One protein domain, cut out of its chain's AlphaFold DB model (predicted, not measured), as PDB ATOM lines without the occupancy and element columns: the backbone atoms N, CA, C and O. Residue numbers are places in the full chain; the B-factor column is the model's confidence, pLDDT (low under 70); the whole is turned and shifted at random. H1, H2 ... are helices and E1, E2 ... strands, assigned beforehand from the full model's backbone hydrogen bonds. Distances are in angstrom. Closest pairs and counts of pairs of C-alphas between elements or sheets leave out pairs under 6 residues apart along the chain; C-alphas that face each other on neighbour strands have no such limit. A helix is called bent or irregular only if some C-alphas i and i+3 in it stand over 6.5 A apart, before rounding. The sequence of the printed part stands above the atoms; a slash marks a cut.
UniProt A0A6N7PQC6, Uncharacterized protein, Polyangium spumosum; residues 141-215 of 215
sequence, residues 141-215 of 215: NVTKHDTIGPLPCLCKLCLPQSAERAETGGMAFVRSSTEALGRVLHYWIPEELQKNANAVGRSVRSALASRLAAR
ATOM      1  N   ASN A 141     226.518 211.169 150.849       92.62
ATOM      2  CA  ASN A 141     227.114 210.286 149.847       92.62
ATOM      3  C   ASN A 141     226.312 210.349 148.534       92.62
ATOM      4  O   ASN A 141     225.099 210.134 148.538       92.62
ATOM      5  N   VAL A 142     226.993 210.658 147.428       94.31
ATOM      6  CA  VAL A 142     226.414 210.743 146.075       94.31
ATOM      7  C   VAL A 142     226.862 209.621 145.139       94.31
ATOM      8  O   VAL A 142     226.504 209.643 143.962       94.31
ATOM      9  N   THR A 143     227.625 208.642 145.624       94.38
ATOM     10  CA  THR A 143     227.997 207.475 144.824       94.38
ATOM     11  C   THR A 143     226.743 206.701 144.417       94.38
ATOM     12  O   THR A 143     225.954 206.263 145.260       94.38
ATOM     13  N   LYS A 144     226.557 206.544 143.101       92.81
ATOM     14  CA  LYS A 144     225.462 205.766 142.515       92.81
ATOM     15  C   LYS A 144     225.653 204.285 142.847       92.81
ATOM     16  O   LYS A 144     226.782 203.807 142.902       92.81
ATOM     17  N   HIS A 145     224.552 203.572 143.071       94.31
ATOM     18  CA  HIS A 145     224.606 202.120 143.166       94.31
ATOM     19  C   HIS A 145     225.034 201.521 141.823       94.31
ATOM     20  O   HIS A 145     224.464 201.870 140.788       94.31
ATOM     21  N   ASP A 146     226.043 200.658 141.867       90.88
ATOM     22  CA  ASP A 146     226.552 199.914 140.724       90.88
ATOM     23  C   ASP A 146     226.482 198.420 141.048       90.88
ATOM     24  O   ASP A 146     227.100 197.959 142.003       90.88
ATOM     25  N   THR A 147     225.670 197.686 140.295       83.44
ATOM     26  CA  THR A 147     225.501 196.230 140.423       83.44
ATOM     27  C   THR A 147     226.243 195.460 139.339       83.44
ATOM     28  O   THR A 147     226.181 194.236 139.320       83.44
ATOM     29  N   ILE A 148     226.862 196.167 138.394       84.00
ATOM     30  CA  ILE A 148     227.441 195.590 137.177       84.00
ATOM     31  C   ILE A 148     228.968 195.624 137.263       84.00
ATOM     32  O   ILE A 148     229.638 194.741 136.733       84.00
ATOM     33  N   GLY A 149     229.521 196.639 137.931       83.31
ATOM     34  CA  GLY A 149     230.957 196.821 138.073       83.31
ATOM     35  C   GLY A 149     231.659 195.661 138.800       83.31
ATOM     36  O   GLY A 149     231.109 195.085 139.738       83.31
ATOM     37  N   PRO A 150     232.914 195.350 138.425       89.06
ATOM     38  CA  PRO A 150     233.695 194.275 139.038       89.06
ATOM     39  C   PRO A 150     234.258 194.637 140.426       89.06
ATOM     40  O   PRO A 150     234.941 193.825 141.047       89.06
ATOM     41  N   LEU A 151     234.008 195.860 140.900       92.81
ATOM     42  CA  LEU A 151     234.444 196.369 142.197       92.81
ATOM     43  C   LEU A 151     233.245 196.527 143.139       92.81
ATOM     44  O   LEU A 151     232.156 196.883 142.680       92.81
ATOM     45  N   PRO A 152     233.431 196.363 144.463       93.69
ATOM     46  CA  PRO A 152     232.365 196.590 145.427       93.69
ATOM     47  C   PRO A 152     231.791 198.003 145.315       93.69
ATOM     48  O   PRO A 152     232.515 199.004 145.267       93.69
ATOM     49  N   CYS A 153     230.466 198.092 145.289       95.12
ATOM     50  CA  CYS A 153     229.762 199.358 145.181       95.12
ATOM     51  C   CYS A 153     229.963 200.230 146.432       95.12
ATOM     52  O   CYS A 153     229.813 199.767 147.556       95.12
ATOM     53  N   LEU A 154     230.189 201.534 146.245       95.56
ATOM     54  CA  LEU A 154     230.421 202.490 147.342       95.56
ATOM     55  C   LEU A 154     229.225 203.425 147.611       95.56
ATOM     56  O   LEU A 154     229.372 204.504 148.195       95.56
ATOM     57  N   CYS A 155     228.025 203.038 147.168       94.62
ATOM     58  CA  CYS A 155     226.794 203.775 147.458       94.62
ATOM     59  C   CYS A 155     226.451 203.738 148.955       94.62
ATOM     60  O   CYS A 155     227.018 202.968 149.727       94.62
ATOM     61  N   LYS A 156     225.463 204.538 149.371       93.00
ATOM     62  CA  LYS A 156     225.031 204.629 150.777       93.00
ATOM     63  C   LYS A 156     224.728 203.266 151.428       93.00
ATOM     64  O   LYS A 156     224.985 203.116 152.616       93.00
ATOM     65  N   LEU A 157     224.166 202.316 150.676       92.44
ATOM     66  CA  LEU A 157     223.769 201.000 151.194       92.44
ATOM     67  C   LEU A 157     224.938 200.010 151.258       92.44
ATOM     68  O   LEU A 157     225.034 199.248 152.210       92.44
ATOM     69  N   CYS A 158     225.834 200.040 150.269       94.50
ATOM     70  CA  CYS A 158     226.925 199.070 150.140       94.50
ATOM     71  C   CYS A 158     228.210 199.504 150.865       94.50
ATOM     72  O   CYS A 158     229.006 198.658 151.270       94.50
ATOM     73  N   LEU A 159     228.416 200.813 151.065       93.44
ATOM     74  CA  LEU A 159     229.620 201.359 151.695       93.44
ATOM     75  C   LEU A 159     229.927 200.753 153.081       93.44
ATOM     76  O   LEU A 159     231.094 200.429 153.296       93.44
ATOM     77  N   PRO A 160     228.953 200.547 153.999       92.31
ATOM     78  CA  PRO A 160     229.232 199.969 155.319       92.31
ATOM     79  C   PRO A 160     229.821 198.553 155.278       92.31
ATOM     80  O   PRO A 160     230.503 198.156 156.213       92.31
ATOM     81  N   GLN A 161     229.552 197.801 154.208       91.50
ATOM     82  CA  GLN A 161     230.034 196.428 154.011       91.50
ATOM     83  C   GLN A 161     231.241 196.360 153.066       91.50
ATOM     84  O   GLN A 161     231.840 195.304 152.893       91.50
ATOM     85  N   SER A 162     231.598 197.476 152.428       91.44
ATOM     86  CA  SER A 162     232.710 197.525 151.485       91.44
ATOM     87  C   SER A 162     234.036 197.636 152.229       91.44
ATOM     88  O   SER A 162     234.195 198.501 153.096       91.44
ATOM     89  N   ALA A 163     235.005 196.812 151.837       92.62
ATOM     90  CA  ALA A 163     236.373 196.880 152.340       92.62
ATOM     91  C   ALA A 163     237.071 198.201 151.950       92.62
ATOM     92  O   ALA A 163     236.585 198.976 151.123       92.62
ATOM     93  N   GLU A 164     238.225 198.475 152.561       93.81
ATOM     94  CA  GLU A 164     239.085 199.604 152.167       93.81
ATOM     95  C   GLU A 164     239.926 199.311 150.924       93.81
ATOM     96  O   GLU A 164     240.399 200.242 150.271       93.81
ATOM     97  N   ARG A 165     240.091 198.031 150.586       95.31
ATOM     98  CA  ARG A 165     240.804 197.552 149.404       95.31
ATOM     99  C   ARG A 165     239.934 196.570 148.635       95.31
ATOM    100  O   ARG A 165     239.125 195.867 149.238       95.31
ATOM    101  N   ALA A 166     240.097 196.531 147.323       94.88
ATOM    102  CA  ALA A 166     239.437 195.574 146.449       94.88
ATOM    103  C   ALA A 166     240.391 195.174 145.326       94.88
ATOM    104  O   ALA A 166     241.201 195.985 144.886       94.88
ATOM    105  N   GLU A 167     240.277 193.942 144.850       94.44
ATOM    106  CA  GLU A 167     241.091 193.433 143.751       94.44
ATOM    107  C   GLU A 167     240.183 192.945 142.631       94.44
ATOM    108  O   GLU A 167     239.177 192.278 142.871       94.44
ATOM    109  N   THR A 168     240.524 193.299 141.395       92.44
ATOM    110  CA  THR A 168     239.851 192.766 140.212       92.44
ATOM    111  C   THR A 168     240.752 192.859 138.989       92.44
ATOM    112  O   THR A 168     241.542 193.794 138.864       92.44
ATOM    113  N   GLY A 169     240.666 191.875 138.091       87.56
ATOM    114  CA  GLY A 169     241.469 191.852 136.865       87.56
ATOM    115  C   GLY A 169     242.983 191.925 137.106       87.56
ATOM    116  O   GLY A 169     243.690 192.515 136.298       87.56
ATOM    117  N   GLY A 170     243.472 191.390 138.233       91.44
ATOM    118  CA  GLY A 170     244.892 191.435 138.608       91.44
ATOM    119  C   GLY A 170     245.392 192.800 139.096       91.44
ATOM    120  O   GLY A 170     246.592 192.970 139.281       91.44
ATOM    121  N   MET A 171     244.497 193.769 139.309       93.69
ATOM    122  CA  MET A 171     244.827 195.089 139.844       93.69
ATOM    123  C   MET A 171     244.217 195.280 141.229       93.69
ATOM    124  O   MET A 171     243.049 194.955 141.461       93.69
ATOM    125  N   ALA A 172     245.005 195.863 142.128       95.69
ATOM    126  CA  ALA A 172     244.555 196.282 143.442       95.69
ATOM    127  C   ALA A 172     244.058 197.728 143.412       95.69
ATOM    128  O   ALA A 172     244.631 198.609 142.763       95.69
ATOM    129  N   PHE A 173     242.986 197.974 144.150       96.88
ATOM    130  CA  PHE A 173     242.357 199.270 144.300       96.88
ATOM    131  C   PHE A 173     242.230 199.608 145.775       96.88
ATOM    132  O   PHE A 173     241.877 198.764 146.598       96.88
ATOM    133  N   VAL A 174     242.445 200.876 146.101       96.38
ATOM    134  CA  VAL A 174     242.204 201.417 147.435       96.38
ATOM    135  C   VAL A 174     241.046 202.403 147.388       96.38
ATOM    136  O   VAL A 174     240.855 203.149 146.422       96.38
ATOM    137  N   ARG A 175     240.216 202.378 148.425       95.88
ATOM    138  CA  ARG A 175     239.057 203.254 148.529       95.88
ATOM    139  C   ARG A 175     239.521 204.666 148.853       95.88
ATOM    140  O   ARG A 175     240.289 204.884 149.783       95.88
ATOM    141  N   SER A 176     238.990 205.637 148.128       95.44
ATOM    142  CA  SER A 176     239.199 207.055 148.385       95.44
ATOM    143  C   SER A 176     237.868 207.802 148.395       95.44
ATOM    144  O   SER A 176     236.810 207.271 148.037       95.44
ATOM    145  N   SER A 177     237.903 209.047 148.849       94.81
ATOM    146  CA  SER A 177     236.746 209.926 148.847       94.81
ATOM    147  C   SER A 177     237.151 211.368 148.588       94.81
ATOM    148  O   SER A 177     238.293 211.777 148.788       94.81
ATOM    149  N   THR A 178     236.202 212.154 148.096       93.25
ATOM    150  CA  THR A 178     236.347 213.605 148.036       93.25
ATOM    151  C   THR A 178     235.030 214.280 148.361       93.25
ATOM    152  O   THR A 178     233.961 213.800 147.979       93.25
ATOM    153  N   GLU A 179     235.113 215.428 149.029       89.31
ATOM    154  CA  GLU A 179     233.953 216.246 149.360       89.31
ATOM    155  C   GLU A 179     233.907 217.533 148.532       89.31
ATOM    156  O   GLU A 179     234.919 218.212 148.344       89.31
ATOM    157  N   ALA A 180     232.710 217.892 148.068       83.00
ATOM    158  CA  ALA A 180     232.403 219.198 147.498       83.00
ATOM    159  C   ALA A 180     230.965 219.593 147.857       83.00
ATOM    160  O   ALA A 180     230.046 218.784 147.751       83.00
ATOM    161  N   LEU A 181     230.758 220.845 148.281       75.88
ATOM    162  CA  LEU A 181     229.428 221.426 148.535       75.88
ATOM    163  C   LEU A 181     228.532 220.590 149.485       75.88
ATOM    164  O   LEU A 181     227.316 220.497 149.304       75.88
ATOM    165  N   GLY A 182     229.128 219.952 150.499       77.12
ATOM    166  CA  GLY A 182     228.407 219.088 151.446       77.12
ATOM    167  C   GLY A 182     227.935 217.755 150.847       77.12
ATOM    168  O   GLY A 182     226.987 217.143 151.352       77.12
ATOM    169  N   ARG A 183     228.553 217.319 149.746       87.19
ATOM    170  CA  ARG A 183     228.420 215.987 149.148       87.19
ATOM    171  C   ARG A 183     229.761 215.278 149.182       87.19
ATOM    172  O   ARG A 183     230.780 215.919 148.942       87.19
ATOM    173  N   VAL A 184     229.742 213.975 149.431       92.94
ATOM    174  CA  VAL A 184     230.924 213.111 149.354       92.94
ATOM    175  C   VAL A 184     230.744 212.115 148.220       92.94
ATOM    176  O   VAL A 184     229.687 211.499 148.088       92.94
ATOM    177  N   LEU A 185     231.764 211.982 147.381       95.88
ATOM    178  CA  LEU A 185     231.854 210.921 146.389       95.88
ATOM    179  C   LEU A 185     232.930 209.943 146.847       95.88
ATOM    180  O   LEU A 185     234.077 210.345 147.039       95.88
ATOM    181  N   HIS A 186     232.554 208.678 147.002       96.00
ATOM    182  CA  HIS A 186     233.485 207.578 147.235       96.00
ATOM    183  C   HIS A 186     233.811 206.899 145.909       96.00
ATOM    184  O   HIS A 186     232.914 206.672 145.092       96.00
ATOM    185  N   TYR A 187     235.083 206.584 145.702       95.38
ATOM    186  CA  TYR A 187     235.586 205.984 144.472       95.38
ATOM    187  C   TYR A 187     236.796 205.095 144.758       95.38
ATOM    188  O   TYR A 187     237.454 205.224 145.790       95.38
ATOM    189  N   TRP A 188     237.076 204.186 143.833       95.94
ATOM    190  CA  TRP A 188     238.257 203.334 143.857       95.94
ATOM    191  C   TRP A 188     239.386 204.002 143.078       95.94
ATOM    192  O   TRP A 188     239.154 204.519 141.984       95.94
ATOM    193  N   ILE A 189     240.594 204.000 143.635       96.00
ATOM    194  CA  ILE A 189     241.813 204.376 142.914       96.00
ATOM    195  C   ILE A 189     242.702 203.140 142.770       96.00
ATOM    196  O   ILE A 189     242.839 202.407 143.749       96.00
ATOM    197  N   PRO A 190     243.301 202.890 141.594       95.81
ATOM    198  CA  PRO A 190     244.358 201.893 141.467       95.81
ATOM    199  C   PRO A 190     245.459 202.154 142.498       95.81
ATOM    200  O   PRO A 190     245.854 203.306 142.700       95.81
ATOM    201  N   GLU A 191     245.954 201.107 143.154       95.50
ATOM    202  CA  GLU A 191     246.971 201.228 144.208       95.50
ATOM    203  C   GLU A 191     248.267 201.870 143.675       95.50
ATOM    204  O   GLU A 191     248.892 202.682 144.355       95.50
ATOM    205  N   GLU A 192     248.603 201.644 142.403       94.44
ATOM    206  CA  GLU A 192     249.711 202.314 141.705       94.44
ATOM    207  C   GLU A 192     249.588 203.851 141.669       94.44
ATOM    208  O   GLU A 192     250.593 204.565 141.736       94.44
ATOM    209  N   LEU A 193     248.360 204.384 141.636       94.12
ATOM    210  CA  LEU A 193     248.085 205.823 141.637       94.12
ATOM    211  C   LEU A 193     247.997 206.407 143.049       94.12
ATOM    212  O   LEU A 193     247.787 207.613 143.195       94.12
ATOM    213  N   GLN A 194     248.192 205.605 144.100       91.88
ATOM    214  CA  GLN A 194     248.098 206.071 145.482       91.88
ATOM    215  C   GLN A 194     249.114 207.182 145.788       91.88
ATOM    216  O   GLN A 194     248.778 208.148 146.475       91.88
ATOM    217  N   LYS A 195     250.318 207.130 145.197       92.06
ATOM    218  CA  LYS A 195     251.321 208.213 145.298       92.06
ATOM    219  C   LYS A 195     250.798 209.550 144.756       92.06
ATOM    220  O   LYS A 195     251.186 210.613 145.232       92.06
ATOM    221  N   ASN A 196     249.859 209.492 143.812       93.69
ATOM    222  CA  ASN A 196     249.242 210.644 143.161       93.69
ATOM    223  C   ASN A 196     247.818 210.914 143.680       93.69
ATOM    224  O   ASN A 196     247.096 211.722 143.088       93.69
ATOM    225  N   ALA A 197     247.407 210.298 144.797       88.94
ATOM    226  CA  ALA A 197     246.044 210.379 145.326       88.94
ATOM    227  C   ALA A 197     245.559 211.826 145.524       88.94
ATOM    228  O   ALA A 197     244.412 212.138 145.223       88.94
ATOM    229  N   ASN A 198     246.442 212.743 145.934       86.25
ATOM    230  CA  ASN A 198     246.105 214.163 146.077       86.25
ATOM    231  C   ASN A 198     245.752 214.835 144.739       86.25
ATOM    232  O   ASN A 198     244.857 215.679 144.671       86.25
ATOM    233  N   ALA A 199     246.456 214.494 143.657       90.88
ATOM    234  CA  ALA A 199     246.166 215.028 142.329       90.88
ATOM    235  C   ALA A 199     244.852 214.450 141.780       90.88
ATOM    236  O   ALA A 199     244.003 215.211 141.311       90.88
ATOM    237  N   VAL A 200     244.652 213.137 141.932       92.94
ATOM    238  CA  VAL A 200     243.400 212.454 141.569       92.94
ATOM    239  C   VAL A 200     242.226 213.051 142.346       92.94
ATOM    240  O   VAL A 200     241.246 213.478 141.742       92.94
ATOM    241  N   GLY A 201     242.355 213.199 143.666       91.62
ATOM    242  CA  GLY A 201     241.326 213.779 144.525       91.62
ATOM    243  C   GLY A 201     240.940 215.200 144.128       91.62
ATOM    244  O   GLY A 201     239.751 215.505 144.053       91.62
ATOM    245  N   ARG A 202     241.907 216.064 143.782       89.00
ATOM    246  CA  ARG A 202     241.617 217.414 143.261       89.00
ATOM    247  C   ARG A 202     240.834 217.376 141.948       89.00
ATOM    248  O   ARG A 202     239.868 218.124 141.804       89.00
ATOM    249  N   SER A 203     241.214 216.494 141.024       92.81
ATOM    250  CA  SER A 203     240.515 216.317 139.746       92.81
ATOM    251  C   SER A 203     239.069 215.844 139.954       92.81
ATOM    252  O   SER A 203     238.123 216.484 139.488       92.81
ATOM    253  N   VAL A 204     238.876 214.795 140.763       95.12
ATOM    254  CA  VAL A 204     237.544 214.259 141.089       95.12
ATOM    255  C   VAL A 204     236.698 215.303 141.825       95.12
ATOM    256  O   VAL A 204     235.519 215.467 141.509       95.12
ATOM    257  N   ARG A 205     237.284 216.065 142.762       91.00
ATOM    258  CA  ARG A 205     236.601 217.162 143.469       91.00
ATOM    259  C   ARG A 205     236.103 218.229 142.505       91.00
ATOM    260  O   ARG A 205     234.963 218.667 142.639       91.00
ATOM    261  N   SER A 206     236.946 218.643 141.560       86.12
ATOM    262  CA  SER A 206     236.591 219.640 140.550       86.12
ATOM    263  C   SER A 206     235.423 219.152 139.695       86.12
ATOM    264  O   SER A 206     234.425 219.854 139.554       86.12
ATOM    265  N   ALA A 207     235.487 217.912 139.201       93.50
ATOM    266  CA  ALA A 207     234.402 217.312 138.425       93.50
ATOM    267  C   ALA A 207     233.096 217.185 139.235       93.50
ATOM    268  O   ALA A 207     232.011 217.463 138.716       93.50
ATOM    269  N   LEU A 208     233.189 216.799 140.512       92.00
ATOM    270  CA  LEU A 208     232.046 216.726 141.424       92.00
ATOM    271  C   LEU A 208     231.412 218.107 141.628       92.00
ATOM    272  O   LEU A 208     230.196 218.238 141.503       92.00
ATOM    273  N   ALA A 209     232.218 219.134 141.907       83.75
ATOM    274  CA  ALA A 209     231.737 220.499 142.100       83.75
ATOM    275  C   ALA A 209     231.016 221.027 140.851       83.75
ATOM    276  O   ALA A 209     229.893 221.515 140.970       83.75
ATOM    277  N   SER A 210     231.597 220.849 139.658       86.75
ATOM    278  CA  SER A 210     230.980 221.276 138.395       86.75
ATOM    279  C   SER A 210     229.633 220.591 138.141       86.75
ATOM    280  O   SER A 210     228.662 221.250 137.778       86.75
ATOM    281  N   ARG A 211     229.529 219.278 138.391       89.38
ATOM    282  CA  ARG A 211     228.263 218.535 138.233       89.38
ATOM    283  C   ARG A 211     227.191 218.949 139.238       89.38
ATOM    284  O   ARG A 211     226.009 218.904 138.914       89.38
ATOM    285  N   LEU A 212     227.587 219.314 140.456       84.44
ATOM    286  CA  LEU A 212     226.661 219.795 141.482       84.44
ATOM    287  C   LEU A 212     226.191 221.227 141.213       84.44
ATOM    288  O   LEU A 212     225.060 221.545 141.556       84.44
ATOM    289  N   ALA A 213     227.034 222.065 140.607       74.12
ATOM    290  CA  ALA A 213     226.687 223.436 140.236       74.12
ATOM    291  C   ALA A 213     225.749 223.513 139.017       74.12
ATOM    292  O   ALA A 213     224.982 224.462 138.908       74.12
ATOM    293  N   ALA A 214     225.790 222.519 138.123       73.56
ATOM    294  CA  ALA A 214     224.920 222.424 136.947       73.56
ATOM    295  C   ALA A 214     223.480 221.939 137.248       73.56
ATOM    296  O   ALA A 214     222.710 221.712 136.317       73.56
ATOM    297  N   ARG A 215     223.126 221.736 138.524       55.97
ATOM    298  CA  ARG A 215     221.792 221.330 138.997       55.97
ATOM    299  C   ARG A 215     221.094 222.465 139.737       55.97
ATOM    300  O   ARG A 215     219.854 222.517 139.626       55.97
TER     301      ARG A 215
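Overview. This is residues 141 to 215 of the 215 residues of an uncharacterized protein of Polyangium spumosum (UniProt A0A6N7PQC6). A long, narrow hairpin of two strands, E2 and E3, runs through the model, with the short strand E1 added beside the first part of E2; the kinked helix H1 folds back from the end of E3 and runs beside E2. The stretch of residues 141 to 164, with no named element, loops along the side of the hairpin away from H1. The printed part has 75 residues, with three named strands followed by one named helix, in the order E1, E2, E3, H1; the sheet order is E1, E2, E3, antiparallel throughout, and the class is mixed, helices and strands. The whole is compact, with a radius of gyration of the C-alphas of 12.6 A and spans of 36 by 29 by 19 A.

Along the chain. E2, residues 171 to 180, is the longest strand by residues, 28.2 A from its first to its last C-alpha. E3, residues 183 to 190, measures 22.6 A. E1, residues 165 to 168, measures 10.4 A and begins with C-alpha 165 at (240.804, 197.552, 149.404). H1, residues 191 to 213, measures 30.3 A and ends with C-alpha 213 at (226.687, 223.436, 140.236). H1 is irregular, with C-alphas 195 and 198 8.0 A apart, and has a kink of 78 degrees near residue 198.

Arrangement. The sheet is a meander, each strand the antiparallel neighbour of the one before, with E2 as the inner strand and E1 and E3 as edge strands. E2 and E3 form a hairpin with 159 degrees between their directions; N 174 and O 189 are 2.8 A apart and N 183 and O 180 are 2.9 A apart, within hydrogen-bond range. E1 and E2 form a hairpin with 128 degrees between their directions; N 173 and O 166 are within hydrogen-bond range at 2.8 A. The sheet is only just strongly twisted, its C-alphas lying up to 4.3 A off their best plane. H1 is on the sheet but stands at the sheet's level, beside the strands, with a height over the sheet of 0.6 A. The closest C-alphas of E2 and H1 are those of Phe 173 and Glu 191, 5.0 A apart. The closest C-alphas of E3 and H1 are those of Leu 185 and Leu 208, 7.6 A apart. In H1, 15 of 19 O i to N i+4 pairs are within hydrogen-bond range.

Size, cuts and confidence. The two C-alphas farthest apart are those of Gly 170 and Arg 215, at 37.8 A. The printed part has no cut and ends at residue 215, the chain's last residue. The links E1 to E2, E2 to E3 and E3 to H1 are tight. The mean pLDDT of the printed part is 90.7, and residue 215 alone is under 70.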